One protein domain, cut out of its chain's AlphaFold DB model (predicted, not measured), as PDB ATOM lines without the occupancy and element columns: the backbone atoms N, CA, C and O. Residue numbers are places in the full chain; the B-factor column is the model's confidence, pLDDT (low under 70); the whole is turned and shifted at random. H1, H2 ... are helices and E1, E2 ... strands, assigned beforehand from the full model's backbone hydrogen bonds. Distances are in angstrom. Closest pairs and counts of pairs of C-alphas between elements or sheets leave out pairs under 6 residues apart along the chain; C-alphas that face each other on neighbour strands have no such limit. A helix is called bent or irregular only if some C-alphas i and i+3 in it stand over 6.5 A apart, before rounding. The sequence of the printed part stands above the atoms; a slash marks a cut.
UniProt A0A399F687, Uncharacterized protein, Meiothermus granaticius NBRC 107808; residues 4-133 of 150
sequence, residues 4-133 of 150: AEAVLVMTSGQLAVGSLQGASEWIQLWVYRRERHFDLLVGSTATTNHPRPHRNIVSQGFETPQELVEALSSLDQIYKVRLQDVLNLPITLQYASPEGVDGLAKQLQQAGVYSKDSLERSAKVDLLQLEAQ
ATOM      1  N   ALA A   4     160.565 152.983 103.594       95.81
ATOM      2  CA  ALA A   4     159.631 153.635 104.518       95.81
ATOM      3  C   ALA A   4     159.289 155.080 104.112       95.81
ATOM      4  O   ALA A   4     158.130 155.481 104.173       95.81
ATOM      5  N   GLU A   5     160.280 155.851 103.655       95.19
ATOM      6  CA  GLU A   5     160.062 157.184 103.078       95.19
ATOM      7  C   GLU A   5     159.243 157.091 101.782       95.19
ATOM      8  O   GLU A   5     158.281 157.835 101.600       95.19
ATOM      9  N   ALA A   6     159.597 156.151 100.898       95.88
ATOM     10  CA  ALA A   6     158.973 155.983  99.589       95.88
ATOM     11  C   ALA A   6     157.468 155.707  99.683       95.88
ATOM     12  O   ALA A   6     156.680 156.402  99.043       95.88
ATOM     13  N   VAL A   7     157.052 154.750 100.520       94.88
ATOM     14  CA  VAL A   7     155.635 154.374 100.690       94.88
ATOM     15  C   VAL A   7     154.763 155.567 101.113       94.88
ATOM     16  O   VAL A   7     153.592 155.627 100.741       94.88
ATOM     17  N   LEU A   8     155.324 156.550 101.828       94.75
ATOM     18  CA  LEU A   8     154.609 157.759 102.257       94.75
ATOM     19  C   LEU A   8     154.507 158.849 101.174       94.75
ATOM     20  O   LEU A   8     153.623 159.699 101.269       94.75
ATOM     21  N   VAL A   9     155.390 158.854 100.166       95.31
ATOM     22  CA  VAL A   9     155.470 159.921  99.141       95.31
ATOM     23  C   VAL A   9     155.148 159.462  97.714       95.31
ATOM     24  O   VAL A   9     155.053 160.296  96.814       95.31
ATOM     25  N   MET A  10     154.986 158.156  97.484       96.81
ATOM     26  CA  MET A  10     154.749 157.592  96.153       96.81
ATOM     27  C   MET A  10     153.429 158.056  95.525       96.81
ATOM     28  O   MET A  10     152.353 157.962  96.120       96.81
ATOM     29  N   THR A  11     153.502 158.479  94.263       97.19
ATOM     30  CA  THR A  11     152.334 158.831  93.444       97.19
ATOM     31  C   THR A  11     151.839 157.639  92.616       97.19
ATOM     32  O   THR A  11     152.549 156.652  92.423       97.19
ATOM     33  N   SER A  12     150.595 157.709  92.124       97.38
ATOM     34  CA  SER A  12     150.022 156.668  91.256       97.38
ATOM     35  C   SER A  12     150.895 156.425  90.017       97.38
ATOM     36  O   SER A  12     151.329 157.377  89.366       97.38
ATOM     37  N   GLY A  13     151.148 155.156  89.695       97.75
ATOM     38  CA  GLY A  13     152.024 154.740  88.597       97.75
ATOM     39  C   GLY A  13     153.512 154.663  88.960       97.75
ATOM     40  O   GLY A  13     154.325 154.325  88.098       97.75
ATOM     41  N   GLN A  14     153.898 154.956  90.207       98.19
ATOM     42  CA  GLN A  14     155.272 154.761  90.673       98.19
ATOM     43  C   GLN A  14     155.507 153.349  91.210       98.19
ATOM     44  O   GLN A  14     154.683 152.768  91.916       98.19
ATOM     45  N   LEU A  15     156.691 152.831  90.901       98.31
ATOM     46  CA  LEU A  15     157.237 151.555  91.326       98.31
ATOM     47  C   LEU A  15     158.520 151.831  92.122       98.31
ATOM     48  O   LEU A  15     159.475 152.395  91.583       98.31
ATOM     49  N   ALA A  16     158.538 151.447  93.397       98.19
ATOM     50  CA  ALA A  16     159.743 151.396  94.213       98.19
ATOM     51  C   ALA A  16     160.416 150.037  94.022       98.19
ATOM     52  O   ALA A  16     159.769 149.004  94.181       98.19
ATOM     53  N   VAL A  17     161.706 150.048  93.689       97.69
ATOM     54  CA  VAL A  17     162.515 148.847  93.454       97.69
ATOM     55  C   VAL A  17     163.715 148.855  94.390       97.69
ATOM     56  O   VAL A  17     164.475 149.822  94.397       97.69
ATOM     57  N   GLY A  18     163.913 147.775  95.141       96.19
ATOM     58  CA  GLY A  18     165.098 147.562  95.975       96.19
ATOM     59  C   GLY A  18     165.505 146.090  96.012       96.19
ATOM     60  O   GLY A  18     164.743 145.215  95.598       96.19
ATOM     61  N   SER A  19     166.707 145.800  96.502       94.94
ATOM     62  CA  SER A  19     167.178 144.425  96.697       94.94
ATOM     63  C   SER A  19     168.017 144.278  97.962       94.94
ATOM     64  O   SER A  19     168.774 145.173  98.338       94.94
ATOM     65  N   LEU A  20     167.862 143.136  98.630       92.88
ATOM     66  CA  LEU A  20     168.544 142.799  99.875       92.88
ATOM     67  C   LEU A  20     168.992 141.337  99.883       92.88
ATOM     68  O   LEU A  20     168.380 140.473  99.256       92.88
ATOM     69  N   GLN A  21     170.067 141.062 100.614       88.00
ATOM     70  CA  GLN A  21     170.555 139.709 100.853       88.00
ATOM     71  C   GLN A  21     169.762 139.096 102.017       88.00
ATOM     72  O   GLN A  21     169.885 139.548 103.152       88.00
ATOM     73  N   GLY A  22     168.957 138.067 101.739       80.06
ATOM     74  CA  GLY A  22     168.368 137.206 102.768       80.06
ATOM     75  C   GLY A  22     169.358 136.146 103.253       80.06
ATOM     76  O   GLY A  22     170.475 136.043 102.743       80.06
ATOM     77  N   ALA A  23     168.948 135.294 104.194       78.88
ATOM     78  CA  ALA A  23     169.848 134.303 104.802       78.88
ATOM     79  C   ALA A  23     170.379 133.213 103.837       78.88
ATOM     80  O   ALA A  23     171.304 132.479 104.189       78.88
ATOM     81  N   SER A  24     169.797 133.042 102.642       76.69
ATOM     82  CA  SER A  24     170.222 132.016 101.658       76.69
ATOM     83  C   SER A  24     169.944 132.371 100.185       76.69
ATOM     84  O   SER A  24     170.084 131.521  99.306       76.69
ATOM     85  N   GLU A  25     169.504 133.598  99.906       83.50
ATOM     86  CA  GLU A  25     169.070 134.046  98.578       83.50
ATOM     87  C   GLU A  25     169.099 135.576  98.484       83.50
ATOM     88  O   GLU A  25     168.951 136.264  99.497       83.50
ATOM     89  N   TRP A  26     169.289 136.114  97.279       88.56
ATOM     90  CA  TRP A  26     168.988 137.517  97.016       88.56
ATOM     91  C   TRP A  26     167.479 137.681  96.890       88.56
ATOM     92  O   TRP A  26     166.798 136.869  96.264       88.56
ATOM     93  N   ILE A  27     166.969 138.753  97.478       91.44
ATOM     94  CA  ILE A  27     165.566 139.136  97.445       91.44
ATOM     95  C   ILE A  27     165.486 140.434  96.652       91.44
ATOM     96  O   ILE A  27     166.182 141.399  96.973       91.44
ATOM     97  N   GLN A  28     164.629 140.473  95.639       94.88
ATOM     98  CA  GLN A  28     164.265 141.702  94.950       94.88
ATOM     99  C   GLN A  28     162.815 142.050  95.282       94.88
ATOM    100  O   GLN A  28     161.923 141.203  95.222       94.88
ATOM    101  N   LEU A  29     162.610 143.297  95.690       96.38
ATOM    102  CA  LEU A  29     161.361 143.811  96.227       96.38
ATOM    103  C   LEU A  29     160.854 144.927  95.320       96.38
ATOM    104  O   LEU A  29     161.586 145.865  94.992       96.38
ATOM    105  N   TRP A  30     159.580 144.820  94.959       97.81
ATOM    106  CA  TRP A  30     158.844 145.808  94.193       97.81
ATOM    107  C   TRP A  30     157.583 146.205  94.958       97.81
ATOM    108  O   TRP A  30     156.736 145.362  95.253       97.81
ATOM    109  N   VAL A  31     157.429 147.497  95.234       98.00
ATOM    110  CA  VAL A  31     156.159 148.074  95.693       98.00
ATOM    111  C   VAL A  31     155.626 148.965  94.587       98.00
ATOM    112  O   VAL A  31     156.322 149.875  94.144       98.00
ATOM    113  N   TYR A  32     154.401 148.716  94.132       98.38
ATOM    114  CA  TYR A  32     153.742 149.526  93.109       98.38
ATOM    115  C   TYR A  32     152.582 150.308  93.714       98.38
ATOM    116  O   TYR A  32     151.697 149.728  94.341       98.38
ATOM    117  N   ARG A  33     152.558 151.626  93.506       98.00
ATOM    118  CA  ARG A  33     151.447 152.486  93.913       98.00
ATOM    119  C   ARG A  33     150.429 152.561  92.776       98.00
ATOM    120  O   ARG A  33     150.645 153.259  91.784       98.00
ATOM    121  N   ARG A  34     149.295 151.870  92.931       96.88
ATOM    122  CA  ARG A  34     148.106 152.093  92.089       96.88
ATOM    123  C   ARG A  34     147.372 153.354  92.565       96.88
ATOM    124  O   ARG A  34     147.760 153.982  93.547       96.88
ATOM    125  N   GLU A  35     146.285 153.719  91.888       95.31
ATOM    126  CA  GLU A  35     145.482 154.907  92.228       95.31
ATOM    127  C   GLU A  35     144.985 154.886  93.686       95.31
ATOM    128  O   GLU A  35     144.993 155.915  94.360       95.31
ATOM    129  N   ARG A  36     144.566 153.709  94.178       94.31
ATOM    130  CA  ARG A  36     143.887 153.562  95.479       94.31
ATOM    131  C   ARG A  36     144.640 152.698  96.483       94.31
ATOM    132  O   ARG A  36     144.652 153.047  97.652       94.31
ATOM    133  N   HIS A  37     145.362 151.680  96.031       96.50
ATOM    134  CA  HIS A  37     146.101 150.734  96.876       96.50
ATOM    135  C   HIS A  37     147.585 150.627  96.483       96.50
ATOM    136  O   HIS A  37     148.044 151.263  95.529       96.50
ATOM    137  N   PHE A  38     148.333 149.820  97.225       97.62
ATOM    138  CA  PHE A  38     149.657 149.325  96.873       97.62
ATOM    139  C   PHE A  38     149.590 147.839  96.501       97.62
ATOM    140  O   PHE A  38     148.778 147.092  97.053       97.62
ATOM    141  N   ASP A  39     150.492 147.416  95.619       97.00
ATOM    142  CA  ASP A  39     150.822 146.009  95.391       97.00
ATOM    143  C   ASP A  39     152.253 145.739  95.871       97.00
ATOM    144  O   ASP A  39     153.144 146.566  95.661       97.00
ATOM    145  N   LEU A  40     152.474 144.569  96.471       96.81
ATOM    146  CA  LEU A  40     153.783 144.053  96.866       96.81
ATOM    147  C   LEU A  40     154.117 142.829  96.012       96.81
ATOM    148  O   LEU A  40     153.398 141.826  96.031       96.81
ATOM    149  N   LEU A  41     155.238 142.902  95.305       95.88
ATOM    150  CA  LEU A  41     155.831 141.776  94.605       95.88
ATOM    151  C   LEU A  41     157.224 141.532  95.191       95.88
ATOM    152  O   LEU A  41     158.015 142.463  95.349       95.88
ATOM    153  N   VAL A  42     157.533 140.278  95.499       93.81
ATOM    154  CA  VAL A  42     158.853 139.856  95.975       93.81
ATOM    155  C   VAL A  42     159.305 138.686  95.121       93.81
ATOM    156  O   VAL A  42     158.560 137.724  94.948       93.81
ATOM    157  N   GLY A  43     160.515 138.768  94.583       90.94
ATOM    158  CA  GLY A  43     161.173 137.686  93.861       90.94
ATOM    159  C   GLY A  43     162.437 137.255  94.587       90.94
ATOM    160  O   GLY A  43     163.124 138.093  95.173       90.94
ATOM    161  N   SER A  44     162.760 135.966  94.543       88.06
ATOM    162  CA  SER A  44     163.989 135.428  95.136       88.06
ATOM    163  C   SER A  44     164.875 134.731  94.110       88.06
ATOM    164  O   SER A  44     164.397 134.035  93.212       88.06
ATOM    165  N   THR A  45     166.188 134.886  94.260       82.00
ATOM    166  CA  THR A  45     167.205 134.162  93.491       82.00
ATOM    167  C   THR A  45     168.204 133.509  94.444       82.00
ATOM    168  O   THR A  45     168.947 134.174  95.169       82.00
ATOM    169  N   ALA A  46     168.202 132.173  94.472       70.31
ATOM    170  CA  ALA A  46     169.063 131.390  95.353       70.31
ATOM    171  C   ALA A  46     170.549 131.701  95.098       70.31
ATOM    172  O   ALA A  46     171.007 131.689  93.958       70.31
ATOM    173  N   THR A  47     171.319 131.943  96.164       59.91
ATOM    174  CA  THR A  47     172.765 132.236  96.071       59.91
ATOM    175  C   THR A  47     173.642 130.984  96.074       59.91
ATOM    176  O   THR A  47     174.867 131.087  96.098       59.91
ATOM    177  N   THR A  48     173.044 129.790  96.070       54.59
ATOM    178  CA  THR A  48     173.752 128.509  96.206       54.59
ATOM    179  C   THR A  48     173.273 127.494  95.173       54.59
ATOM    180  O   THR A  48     172.132 127.546  94.720       54.59
ATOM    181  N   ASN A  49     174.126 126.520  94.840       51.91
ATOM    182  CA  ASN A  49     173.840 125.464  93.857       51.91
ATOM    183  C   ASN A  49     172.786 124.430  94.317       51.91
ATOM    184  O   ASN A  49     172.610 123.404  93.661       51.91
ATOM    185  N   HIS A  50     172.094 124.660  95.437       48.53
ATOM    186  CA  HIS A  50     170.999 123.810  95.894       48.53
ATOM    187  C   HIS A  50     169.664 124.361  95.370       48.53
ATOM    188  O   HIS A  50     169.273 125.455  95.785       48.53
ATOM    189  N   PRO A  51     168.940 123.630  94.499       55.03
ATOM    190  CA  PRO A  51     167.677 124.089  93.933       55.03
ATOM    191  C   PRO A  51     166.561 124.044  94.985       55.03
ATOM    192  O   PRO A  51     165.783 123.095  95.067       55.03
ATOM    193  N   ARG A  52     166.483 125.092  95.810       59.84
ATOM    194  CA  ARG A  52     165.281 125.408  96.586       59.84
ATOM    195  C   ARG A  52     164.237 126.019  95.641       59.84
ATOM    196  O   ARG A  52     164.624 126.752  94.730       59.84
ATOM    197  N   PRO A  53     162.933 125.735  95.820       63.50
ATOM    198  CA  PRO A  53     161.893 126.367  95.014       63.50
ATOM    199  C   PRO A  53     161.931 127.885  95.213       63.50
ATOM    200  O   PRO A  53     162.097 128.349  96.343       63.50
ATOM    201  N   HIS A  54     161.765 128.653  94.131       69.31
ATOM    202  CA  HIS A  54     161.709 130.110  94.225       69.31
ATOM    203  C   HIS A  54     160.551 130.524  95.130       69.31
ATOM    204  O   HIS A  54     159.394 130.150  94.923       69.31
ATOM    205  N   ARG A  55     160.883 131.314  96.146       80.12
ATOM    206  CA  ARG A  55     159.936 131.854  97.111       80.12
ATOM    207  C   ARG A  55     159.559 133.238  96.618       80.12
ATOM    208  O   ARG A  55     160.187 134.222  97.010       80.12
ATOM    209  N   ASN A  56     158.613 133.318  95.685       88.00
ATOM    210  CA  ASN A  56     158.083 134.602  95.237       88.00
ATOM    211  C   ASN A  56     156.760 134.894  95.947       88.00
ATOM    212  O   ASN A  56     156.000 133.983  96.276       88.00
ATOM    213  N   ILE A  57     156.481 136.174  96.155       89.44
ATOM    214  CA  ILE A  57     155.223 136.670  96.707       89.44
ATOM    215  C   ILE A  57     154.624 137.630  95.694       89.44
ATOM    216  O   ILE A  57     155.314 138.496  95.157       89.44
ATOM    217  N   VAL A  58     153.320 137.504  95.477       90.38
ATOM    218  CA  VAL A  58     152.512 138.529  94.819       90.38
ATOM    219  C   VAL A  58     151.281 138.741  95.687       90.38
ATOM    220  O   VAL A  58     150.451 137.842  95.821       90.38
ATOM    221  N   SER A  59     151.175 139.927  96.281       91.44
ATOM    222  CA  SER A  59     150.001 140.367  97.029       91.44
ATOM    223  C   SER A  59     149.576 141.742  96.537       91.44
ATOM    224  O   SER A  59     150.403 142.631  96.348       91.44
ATOM    225  N   GLN A  60     148.278 141.907  96.316       91.94
ATOM    226  CA  GLN A  60     147.690 143.108  95.732       91.94
ATOM    227  C   GLN A  60     146.644 143.705  96.675       91.94
ATOM    228  O   GLN A  60     146.122 143.016  97.567       91.94
ATOM    229  N   GLY A  61     146.328 144.980  96.459       93.06
ATOM    230  CA  GLY A  61     145.233 145.645  97.161       93.06
ATOM    231  C   GLY A  61     145.483 145.849  98.657       93.06
ATOM    232  O   GLY A  61     144.662 145.422  99.462       93.06
ATOM    233  N   PHE A  62     146.615 146.454  99.027       95.81
ATOM    234  CA  PHE A  62     146.806 147.056 100.355       95.81
ATOM    235  C   PHE A  62     146.339 148.516 100.299       95.81
ATOM    236  O   PHE A  62     146.931 149.311  99.567       95.81
ATOM    237  N   GLU A  63     145.260 148.884 100.985       95.19
ATOM    238  CA  GLU A  63     144.661 150.220 100.847       95.19
ATOM    239  C   GLU A  63     145.500 151.302 101.545       95.19
ATOM    240  O   GLU A  63     145.634 152.415 101.029       95.19
ATOM    241  N   THR A  64     146.138 150.961 102.667       94.00
ATOM    242  CA  THR A  64     146.962 151.873 103.472       94.00
ATOM    243  C   THR A  64     148.462 151.526 103.484       94.00
ATOM    244  O   THR A  64     148.854 150.368 103.305       94.00
ATOM    245  N   PRO A  65     149.340 152.515 103.767       94.38
ATOM    246  CA  PRO A  65     150.737 152.274 104.135       94.38
ATOM    247  C   PRO A  65     150.911 151.283 105.295       94.38
ATOM    248  O   PRO A  65     151.864 150.510 105.292       94.38
ATOM    249  N   GLN A  66     150.002 151.298 106.277       94.56
ATOM    250  CA  GLN A  66     150.030 150.418 107.445       94.56
ATOM    251  C   GLN A  66     149.896 148.945 107.046       94.56
ATOM    252  O   GLN A  66     150.784 148.163 107.372       94.56
ATOM    253  N   GLU A  67     148.872 148.587 106.266       94.62
ATOM    254  CA  GLU A  67     148.683 147.215 105.765       94.62
ATOM    255  C   GLU A  67     149.899 146.710 104.974       94.62
ATOM    256  O   GLU A  67     150.291 145.547 105.086       94.62
ATOM    257  N   LEU A  68     150.526 147.587 104.180       95.75
ATOM    258  CA  LEU A  68     151.742 147.240 103.451       95.75
ATOM    259  C   LEU A  68     152.916 146.985 104.411       95.75
ATOM    260  O   LEU A  68     153.633 146.006 104.234       95.75
ATOM    261  N   VAL A  69     153.116 147.821 105.433       94.56
ATOM    262  CA  VAL A  69     154.175 147.630 106.446       94.56
ATOM    263  C   VAL A  69     153.943 146.361 107.276       94.56
ATOM    264  O   VAL A  69     154.901 145.644 107.570       94.56
ATOM    265  N   GLU A  70     152.692 146.031 107.592       92.56
ATOM    266  CA  GLU A  70     152.317 144.769 108.235       92.56
ATOM    267  C   GLU A  70     152.662 143.566 107.341       92.56
ATOM    268  O   GLU A  70     153.343 142.644 107.794       92.56
ATOM    269  N   ALA A  71     152.323 143.606 106.048       92.50
ATOM    270  CA  ALA A  71     152.700 142.564 105.088       92.50
ATOM    271  C   ALA A  71     154.224 142.444 104.878       92.50
ATOM    272  O   ALA A  71     154.740 141.337 104.715       92.50
ATOM    273  N   LEU A  72     154.960 143.561 104.930       94.31
ATOM    274  CA  LEU A  72     156.427 143.572 104.903       94.31
ATOM    275  C   LEU A  72     157.041 142.929 106.161       94.31
ATOM    276  O   LEU A  72     158.155 142.414 106.086       94.31
ATOM    277  N   SER A  73     156.337 142.912 107.301       91.75
ATOM    278  CA  SER A  73     156.827 142.266 108.531       91.75
ATOM    279  C   SER A  73     156.860 140.737 108.416       91.75
ATOM    280  O   SER A  73     157.811 140.098 108.868       91.75
ATOM    281  N   SER A  74     155.893 140.149 107.705       89.62
ATOM    282  CA  SER A  74     155.815 138.706 107.443       89.62
ATOM    283  C   SER A  74     156.951 138.173 106.558       89.62
ATOM    284  O   SER A  74     157.173 136.962 106.509       89.62
ATOM    285  N   LEU A  75     157.719 139.051 105.895       89.62
ATOM    286  CA  LEU A  75     158.903 138.659 105.123       89.62
ATOM    287  C   LEU A  75     160.000 138.035 105.999       89.62
ATOM    288  O   LEU A  75     160.770 137.216 105.494       89.62
ATOM    289  N   ASP A  76     160.049 138.346 107.300       88.19
ATOM    290  CA  ASP A  76     160.990 137.701 108.221       88.19
ATOM    291  C   ASP A  76     160.726 136.193 108.310       88.19
ATOM    292  O   ASP A  76     161.632 135.382 108.140       88.19
ATOM    293  N   GLN A  77     159.460 135.785 108.443       86.19
ATOM    294  CA  GLN A  77     159.090 134.371 108.559       86.19
ATOM    295  C   GLN A  77     159.573 133.556 107.350       86.19
ATOM    296  O   GLN A  77     160.112 132.460 107.521       86.19
ATOM    297  N   ILE A  78     159.457 134.117 106.143       84.38
ATOM    298  CA  ILE A  78     159.802 133.446 104.886       84.38
ATOM    299  C   ILE A  78     161.314 133.532 104.613       84.38
ATOM    300  O   ILE A  78     161.976 132.501 104.465       84.38
ATOM    301  N   TYR A  79     161.889 134.736 104.579       85.88
ATOM    302  CA  TYR A  79     163.251 134.978 104.079       85.88
ATOM    303  C   TYR A  79     164.321 135.179 105.167       85.88
ATOM    304  O   TYR A  79     165.510 135.252 104.842       85.88
ATOM    305  N   LYS A  80     163.912 135.245 106.443       88.00
ATOM    306  CA  LYS A  80     164.752 135.568 107.613       88.00
ATOM    307  C   LYS A  80     165.434 136.941 107.472       88.00
ATOM    308  O   LYS A  80     166.654 137.064 107.589       88.00
ATOM    309  N   VAL A  81     164.633 137.963 107.152       89.94
ATOM    310  CA  VAL A  81     165.037 139.374 107.027       89.94
ATOM    311  C   VAL A  81     164.238 140.249 107.988       89.94
ATOM    312  O   VAL A  81     163.012 140.187 108.022       89.94
ATOM    313  N   ARG A  82     164.916 141.103 108.757       92.62
ATOM    314  CA  ARG A  82     164.253 141.927 109.776       92.62
ATOM    315  C   ARG A  82     163.485 143.065 109.107       92.62
ATOM    316  O   ARG A  82     164.025 143.739 108.229       92.62
ATOM    317  N   LEU A  83     162.284 143.373 109.602       93.56
ATOM    318  CA  LEU A  83     161.472 144.499 109.112       93.56
ATOM    319  C   LEU A  83     162.258 145.825 109.067       93.56
ATOM    320  O   LEU A  83     162.096 146.602 108.132       93.56
ATOM    321  N   GLN A  84     163.147 146.080 110.032       94.88
ATOM    322  CA  GLN A  84     163.971 147.293 110.040       94.88
ATOM    323  C   GLN A  84     164.918 147.381 108.829       94.88
ATOM    324  O   GLN A  84     165.116 148.477 108.308       94.88
ATOM    325  N   ASP A  85     165.470 146.262 108.354       94.56
ATOM    326  CA  ASP A  85     166.341 146.240 107.171       94.56
ATOM    327  C   ASP A  85     165.519 146.448 105.888       94.56
ATOM    328  O   ASP A  85     165.933 147.182 104.994       94.56
ATOM    329  N   VAL A  86     164.312 145.873 105.836       95.62
ATOM    330  CA  VAL A  86     163.348 146.046 104.734       95.62
ATOM    331  C   VAL A  86     162.840 147.491 104.645       95.62
ATOM    332  O   VAL A  86     162.756 148.048 103.556       95.62
ATOM    333  N   LEU A  87     162.538 148.140 105.773       96.12
ATOM    334  CA  LEU A  87     162.066 149.530 105.803       96.12
ATOM    335  C   LEU A  87     163.174 150.544 105.480       96.12
ATOM    336  O   LEU A  87     162.900 151.558 104.835       96.12
ATOM    337  N   ASN A  88     164.419 150.265 105.881       96.69
ATOM    338  CA  ASN A  88     165.585 151.095 105.552       96.69
ATOM    339  C   ASN A  88     166.221 150.758 104.190       96.69
ATOM    340  O   ASN A  88     167.184 151.415 103.794       96.69
ATOM    341  N   LEU A  89     165.673 149.779 103.462       96.25
ATOM    342  CA  LEU A  89     166.124 149.353 102.140       96.25
ATOM    343  C   LEU A  89     166.294 150.555 101.195       96.25
ATOM    344  O   LEU A  89     165.315 151.274 100.971       96.25
ATOM    345  N   PRO A  90     167.486 150.787 100.615       96.62
ATOM    346  CA  PRO A  90     167.658 151.778  99.562       96.62
ATOM    347  C   PRO A  90     166.825 151.392  98.338       96.62
ATOM    348  O   PRO A  90     166.965 150.283  97.818       96.62
ATOM    349  N   ILE A  91     165.970 152.305  97.876       97.06
ATOM    350  CA  ILE A  91     165.092 152.077  96.723       97.06
ATOM    351  C   ILE A  91     165.341 153.083  95.603       97.06
ATOM    352  O   ILE A  91     165.660 154.252  95.835       97.06
ATOM    353  N   THR A  92     165.099 152.625  94.379       97.12
ATOM    354  CA  THR A  92     164.906 153.459  93.190       97.12
ATOM    355  C   THR A  92     163.408 153.638  92.963       97.12
ATOM    356  O   THR A  92     162.683 152.648  92.893       97.12
ATOM    357  N   LEU A  93     162.936 154.881  92.814       97.19
ATOM    358  CA  LEU A  93     161.608 155.155  92.256       97.19
ATOM    359  C   LEU A  93     161.701 155.286  90.736       97.19
ATOM    360  O   LEU A  93     162.539 156.024  90.217       97.19
ATOM    361  N   GLN A  94     160.789 154.624  90.037       97.19
ATOM    362  CA  GLN A  94     160.582 154.756  88.597       97.19
ATOM    363  C   GLN A  94     159.082 154.734  88.284       97.19
ATOM    364  O   GLN A  94     158.296 154.198  89.060       97.19
ATOM    365  N   TYR A  95     158.670 155.285  87.143       97.75
ATOM    366  CA  TYR A  95     157.314 155.054  86.642       97.75
ATOM    367  C   TYR A  95     157.230 153.678  85.971       97.75
ATOM    368  O   TYR A  95     158.167 153.252  85.292       97.75
ATOM    369  N   ALA A  96     156.105 152.992  86.151       97.00
ATOM    370  CA  ALA A  96     155.785 151.729  85.493       97.00
ATOM    371  C   ALA A  96     154.318 151.745  85.050       97.00
ATOM    372  O   ALA A  96     153.477 152.337  85.722       97.00
ATOM    373  N   SER A  97     154.003 151.108  83.920       96.00
ATOM    374  CA  SER A  97     152.606 150.942  83.511       96.00
ATOM    375  C   SER A  97     151.961 149.778  84.284       96.00
ATOM    376  O   SER A  97     152.670 148.825  84.641       96.00
ATOM    377  N   PRO A  98     150.637 149.804  84.538       94.94
ATOM    378  CA  PRO A  98     149.948 148.712  85.225       94.94
ATOM    379  C   PRO A  98     150.178 147.356  84.550       94.94
ATOM    380  O   PRO A  98     150.463 146.372  85.222       94.94
ATOM    381  N   GLU A  99     150.156 147.319  83.217       95.88
ATOM    382  CA  GLU A  99     150.315 146.104  82.411       95.88
ATOM    383  C   GLU A  99     151.715 145.495  82.556       95.88
ATOM    384  O   GLU A  99     151.860 144.273  82.536       95.88
ATOM    385  N   GLY A 100     152.746 146.330  82.737       94.69
ATOM    386  CA  GLY A 100     154.109 145.876  83.015       94.69
ATOM    387  C   GLY A 100     154.239 145.235  84.399       94.69
ATOM    388  O   GLY A 100     154.870 144.186  84.538       94.69
ATOM    389  N   VAL A 101     153.586 145.814  85.412       96.44
ATOM    390  CA  VAL A 101     153.560 145.265  86.780       96.44
ATOM    391  C   VAL A 101     152.717 143.990  86.846       96.44
ATOM    392  O   VAL A 101     153.148 143.004  87.438       96.44
ATOM    393  N   ASP A 102     151.569 143.952  86.166       94.81
ATOM    394  CA  ASP A 102     150.731 142.753  86.040       94.81
ATOM    395  C   ASP A 102     151.397 141.656  85.181       94.81
ATOM    396  O   ASP A 102     151.104 140.470  85.345       94.81
ATOM    397  N   GLY A 103     152.320 142.022  84.284       94.75
ATOM    398  CA  GLY A 103     153.213 141.098  83.581       94.75
ATOM    399  C   GLY A 103     154.263 140.480  84.510       94.75
ATOM    400  O   GLY A 103     154.389 139.256  84.558       94.75
ATOM    401  N   LEU A 104     154.957 141.307  85.299       92.88
ATOM    402  CA  LEU A 104     155.922 140.861  86.312       92.88
ATOM    403  C   LEU A 104     155.260 139.967  87.374       92.88
ATOM    404  O   LEU A 104     155.797 138.915  87.716       92.88
ATOM    405  N   ALA A 105     154.059 140.332  87.833       92.19
ATOM    406  CA  ALA A 105     153.249 139.524  88.740       92.19
ATOM    407  C   ALA A 105     153.006 138.113  88.183       92.19
ATOM    408  O   ALA A 105     153.238 137.131  88.883       92.19
ATOM    409  N   LYS A 106     152.618 137.994  86.905       90.50
ATOM    410  CA  LYS A 106     152.401 136.696  86.241       90.50
ATOM    411  C   LYS A 106     153.691 135.889  86.081       90.50
ATOM    412  O   LYS A 106     153.655 134.673  86.239       90.50
ATOM    413  N   GLN A 107     154.824 136.538  85.808       88.31
ATOM    414  CA  GLN A 107     156.127 135.867  85.708       88.31
ATOM    415  C   GLN A 107     156.581 135.301  87.061       88.31
ATOM    416  O   GLN A 107     156.921 134.122  87.149       88.31
ATOM    417  N   LEU A 108     156.507 136.102  88.130       86.62
ATOM    418  CA  LEU A 108     156.764 135.637  89.498       86.62
ATOM    419  C   LEU A 108     155.786 134.521  89.901       86.62
ATOM    420  O   LEU A 108     156.195 133.548  90.534       86.62
ATOM    421  N   GLN A 109     154.521 134.615  89.467       84.50
ATOM    422  CA  GLN A 109     153.512 133.584  89.709       84.50
ATOM    423  C   GLN A 109     153.806 132.249  89.010       84.50
ATOM    424  O   GLN A 109     153.523 131.190  89.565       84.50
ATOM    425  N   GLN A 110     154.403 132.280  87.821       81.56
ATOM    426  CA  GLN A 110     154.799 131.078  87.080       81.56
ATOM    427  C   GLN A 110     156.093 130.442  87.618       81.56
ATOM    428  O   GLN A 110     156.315 129.254  87.402       81.56
ATOM    429  N   ALA A 111     156.927 131.203  88.333       73.00
ATOM    430  CA  ALA A 111     158.207 130.735  88.870       73.00
ATOM    431  C   ALA A 111     158.125 130.064  90.263       73.00
ATOM    432  O   ALA A 111     159.085 129.406  90.662       73.00
ATOM    433  N   GLY A 112     157.008 130.199  90.991       65.19
ATOM    434  CA  GLY A 112     156.785 129.599  92.322       65.19
ATOM    435  C   GLY A 112     156.290 130.625  93.347       65.19
ATOM    436  O   GLY A 112     156.803 131.738  93.385       65.19
ATOM    437  N   VAL A 113     155.259 130.290  94.139       61.62
ATOM    438  CA  VAL A 113     154.443 131.291  94.863       61.62
ATOM    439  C   VAL A 113     154.108 130.904  96.297       61.62
ATOM    440  O   VAL A 113     153.584 129.823  96.548       61.62
ATOM    441  N   TYR A 114     154.260 131.881  97.190       56.84
ATOM    442  CA  TYR A 114     153.496 132.015  98.428       56.84
ATOM    443  C   TYR A 114     152.528 133.198  98.232       56.84
ATOM    444  O   TYR A 114     152.956 134.320  97.964       56.84
ATOM    445  N   SER A 115     151.216 132.948  98.261       50.50
ATOM    446  CA  SER A 115     150.187 133.962  97.974       50.50
ATOM    447  C   SER A 115     149.791 134.759  99.227       50.50
ATOM    448  O   SER A 115     150.315 134.516 100.313       50.50
ATOM    449  N   LYS A 116     148.834 135.694  99.104       43.06
ATOM    450  CA  LYS A 116     148.238 136.411 100.251       43.06
ATOM    451  C   LYS A 116     147.672 135.425 101.292       43.06
ATOM    452  O   LYS A 116     148.058 135.482 102.454       43.06
ATOM    453  N   ASP A 117     146.917 134.418 100.844       49.12
ATOM    454  CA  ASP A 117     146.504 133.264 101.657       49.12
ATOM    455  C   ASP A 117     147.679 132.530 102.329       49.12
ATOM    456  O   ASP A 117     147.545 132.031 103.445       49.12
ATOM    457  N   SER A 118     148.820 132.388 101.644       49.31
ATOM    458  CA  SER A 118     149.999 131.716 102.201       49.31
ATOM    459  C   SER A 118     150.702 132.565 103.256       49.31
ATOM    460  O   SER A 118     151.185 131.995 104.221       49.31
ATOM    461  N   LEU A 119     150.726 133.895 103.126       49.56
ATOM    462  CA  LEU A 119     151.259 134.790 104.162       49.56
ATOM    463  C   LEU A 119     150.487 134.648 105.482       49.56
ATOM    464  O   LEU A 119     151.099 134.620 106.544       49.56
ATOM    465  N   GLU A 120     149.164 134.477 105.416       42.19
ATOM    466  CA  GLU A 120     148.323 134.208 106.591       42.19
ATOM    467  C   GLU A 120     148.459 132.758 107.099       42.19
ATOM    468  O   GLU A 120     148.455 132.510 108.305       42.19
ATOM    469  N   ARG A 121     148.603 131.773 106.197       41.22
ATOM    470  CA  ARG A 121     148.693 130.341 106.555       41.22
ATOM    471  C   ARG A 121     150.097 129.863 106.935       41.22
ATOM    472  O   ARG A 121     150.202 128.823 107.583       41.22
ATOM    473  N   SER A 122     151.166 130.578 106.578       41.66
ATOM    474  CA  SER A 122     152.559 130.156 106.814       41.66
ATOM    475  C   SER A 122     152.879 129.945 108.296       41.66
ATOM    476  O   SER A 122     153.671 129.061 108.608       41.66
ATOM    477  N   ALA A 123     152.157 130.613 109.204       42.09
ATOM    478  CA  ALA A 123     152.183 130.357 110.647       42.09
ATOM    479  C   ALA A 123     151.787 128.915 111.067       42.09
ATOM    480  O   ALA A 123     151.858 128.584 112.249       42.09
ATOM    481  N   LYS A 124     151.360 128.052 110.130       35.97
ATOM    482  CA  LYS A 124     151.072 126.621 110.346       35.97
ATOM    483  C   LYS A 124     151.818 125.642 109.428       35.97
ATOM    484  O   LYS A 124     151.724 124.442 109.661       35.97
ATOM    485  N   VAL A 125     152.516 126.097 108.382       40.28
ATOM    486  CA  VAL A 125     153.039 125.182 107.340       40.28
ATOM    487  C   VAL A 125     154.404 124.581 107.695       40.28
ATOM    488  O   VAL A 125     154.632 123.413 107.385       40.28
ATOM    489  N   ASP A 126     155.269 125.317 108.404       42.41
ATOM    490  CA  ASP A 126     156.599 124.822 108.816       42.41
ATOM    491  C   ASP A 126     156.514 123.561 109.709       42.41
ATOM    492  O   ASP A 126     157.380 122.694 109.625       42.41
ATOM    493  N   LEU A 127     155.442 123.408 110.503       42.00
ATOM    494  CA  LEU A 127     155.185 122.214 111.327       42.00
ATOM    495  C   LEU A 127     155.020 120.945 110.475       42.00
ATOM    496  O   LEU A 127     155.766 119.983 110.644       42.00
ATOM    497  N   LEU A 128     154.099 120.970 109.506       41.81
ATOM    498  CA  LEU A 128     153.753 119.801 108.688       41.81
ATOM    499  C   LEU A 128     154.918 119.323 107.802       41.81
ATOM    500  O   LEU A 128     154.990 118.142 107.466       41.81
ATOM    501  N   GLN A 129     155.842 120.213 107.419       43.41
ATOM    502  CA  GLN A 129     157.057 119.820 106.692       43.41
ATOM    503  C   GLN A 129     158.187 119.312 107.600       43.41
ATOM    504  O   GLN A 129     159.059 118.605 107.098       43.41
ATOM    505  N   LEU A 130     158.186 119.612 108.902       45.62
ATOM    506  CA  LEU A 130     159.131 119.024 109.862       45.62
ATOM    507  C   LEU A 130     158.685 117.626 110.310       45.62
ATOM    508  O   LEU A 130     159.497 116.701 110.292       45.62
ATOM    509  N   GLU A 131     157.391 117.443 110.597       46.28
ATOM    510  CA  GLU A 131     156.792 116.129 110.880       46.28
ATOM    511  C   GLU A 131     157.017 115.154 109.709       46.28
ATOM    512  O   GLU A 131     157.516 114.046 109.897       46.28
ATOM    513  N   ALA A 132     156.755 115.592 108.469       48.16
ATOM    514  CA  ALA A 132     156.942 114.774 107.266       48.16
ATOM    515  C   ALA A 132     158.411 114.437 106.925       48.16
ATOM    516  O   ALA A 132     158.653 113.627 106.030       48.16
ATOM    517  N   GLN A 133     159.388 115.046 107.608       44.53
ATOM    518  CA  GLN A 133     160.815 114.727 107.477       44.53
ATOM    519  C   GLN A 133     161.349 113.859 108.631       44.53
ATOM    520  O   GLN A 133     162.530 113.523 108.619       44.53
TER     521      GLN A 133
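This is residues 4 to 133 of the 150 residues of an uncharacterized protein of Meiothermus granaticius NBRC 107808 (UniProt A0A399F687). A twisted sheet of five strands forms the core, with the long helix H5 slantwise over one face and H2 over the opposite face, where the short helices H1, H3 and H4 gather round H2. The longest helix, H6, starts beside the edge strand E4 and runs outward, and its residues 127 to 131 stick out. The printed part has 130 residues, with six named helices and five named strands in the order H1 E1 E2 E3 E4 H2 H3 H4 E5 H5 H6; the sheet's order is E4 E3 E2 E1 E5, all antiparallel, and the class is mixed. The whole is compact, with a radius of gyration of the C-alphas of 14.6 A, yet elongated in outline, spanning 47 by 28 by 25 A.

In the sheet, E1 is residues 14 to 21 and 23.7 A long, E2 residues 25 to 33 and 25.9 A, E3 residues 38 to 46 and 26.5 A, E4 residues 56 to 62 and 17.6 A, and E5 residues 92 to 95. H5 is residues 98 to 111 and 20.1 A long; H2 is residues 65 to 73 and 12.5 A. H1 is residues 4 to 9, from C-alpha 4 at (159.631, 153.635, 104.518); H3 is residues 75 to 79 and H4 residues 83 to 87. H6, residues 116 to 131, is 24.4 A long and ends with C-alpha 131 at (156.792, 116.129, 110.880); it is irregular, C-alphas 123 and 126 being 7.3 A apart, with a kink of 65 degrees near residue 123.

E1 to E4 form a meander, each strand the antiparallel neighbour of the one before; within hydrogen-bond range are N 28 and O 43 across E2 and E3, at 2.9 A, N 18 and O 29 across E1 and E2, at 3.0 A, and N 57 and O 42 across E4 and E3, at 2.9 A. E5 pairs with E1, N 15 and O 94 being 2.8 A apart. There are three layers, helices on both faces of the sheet: H2 and H6 on one, H5 on the other. H5 has a height over the sheet of 9.2 A, lies over E4, E3 and E2, and is slantwise to E3 at 36 degrees on the local plane; its closest C-alphas to E4 are Leu 108 and Asn 56, 6.0 A. H2, also at a height of 9.2 A, lies over E3 and runs along it at 15 degrees on the local plane; the C-alphas of Leu 68 and Phe 38 are the closest, 7.2 A. H2 and H4 only just touch, with 3 pairs of C-alphas within 8 A, the closest Ser 73 and Leu 83 at 5.2 A. H1, H3 and H4 only graze the sheet. H6 is on the sheet, its closest C-alphas to E4 being Lys 116 and Ser 59, 5.4 A. Every O i to N i+4 pair is within hydrogen-bond range in H2, H3, H4 and H5, against 1 of 2 in H1 and 6 of 12 in H6.

The two C-alphas farthest apart are those of Thr 11 and Gln 133, 47.1 A. The printed part has no cut, and no link is long. Residues 127 to 133 stand free. The mean pLDDT of the printed part is 82.6; residues 47 to 54 and 112 to 133 are under 70, and H6 has a mean of 43.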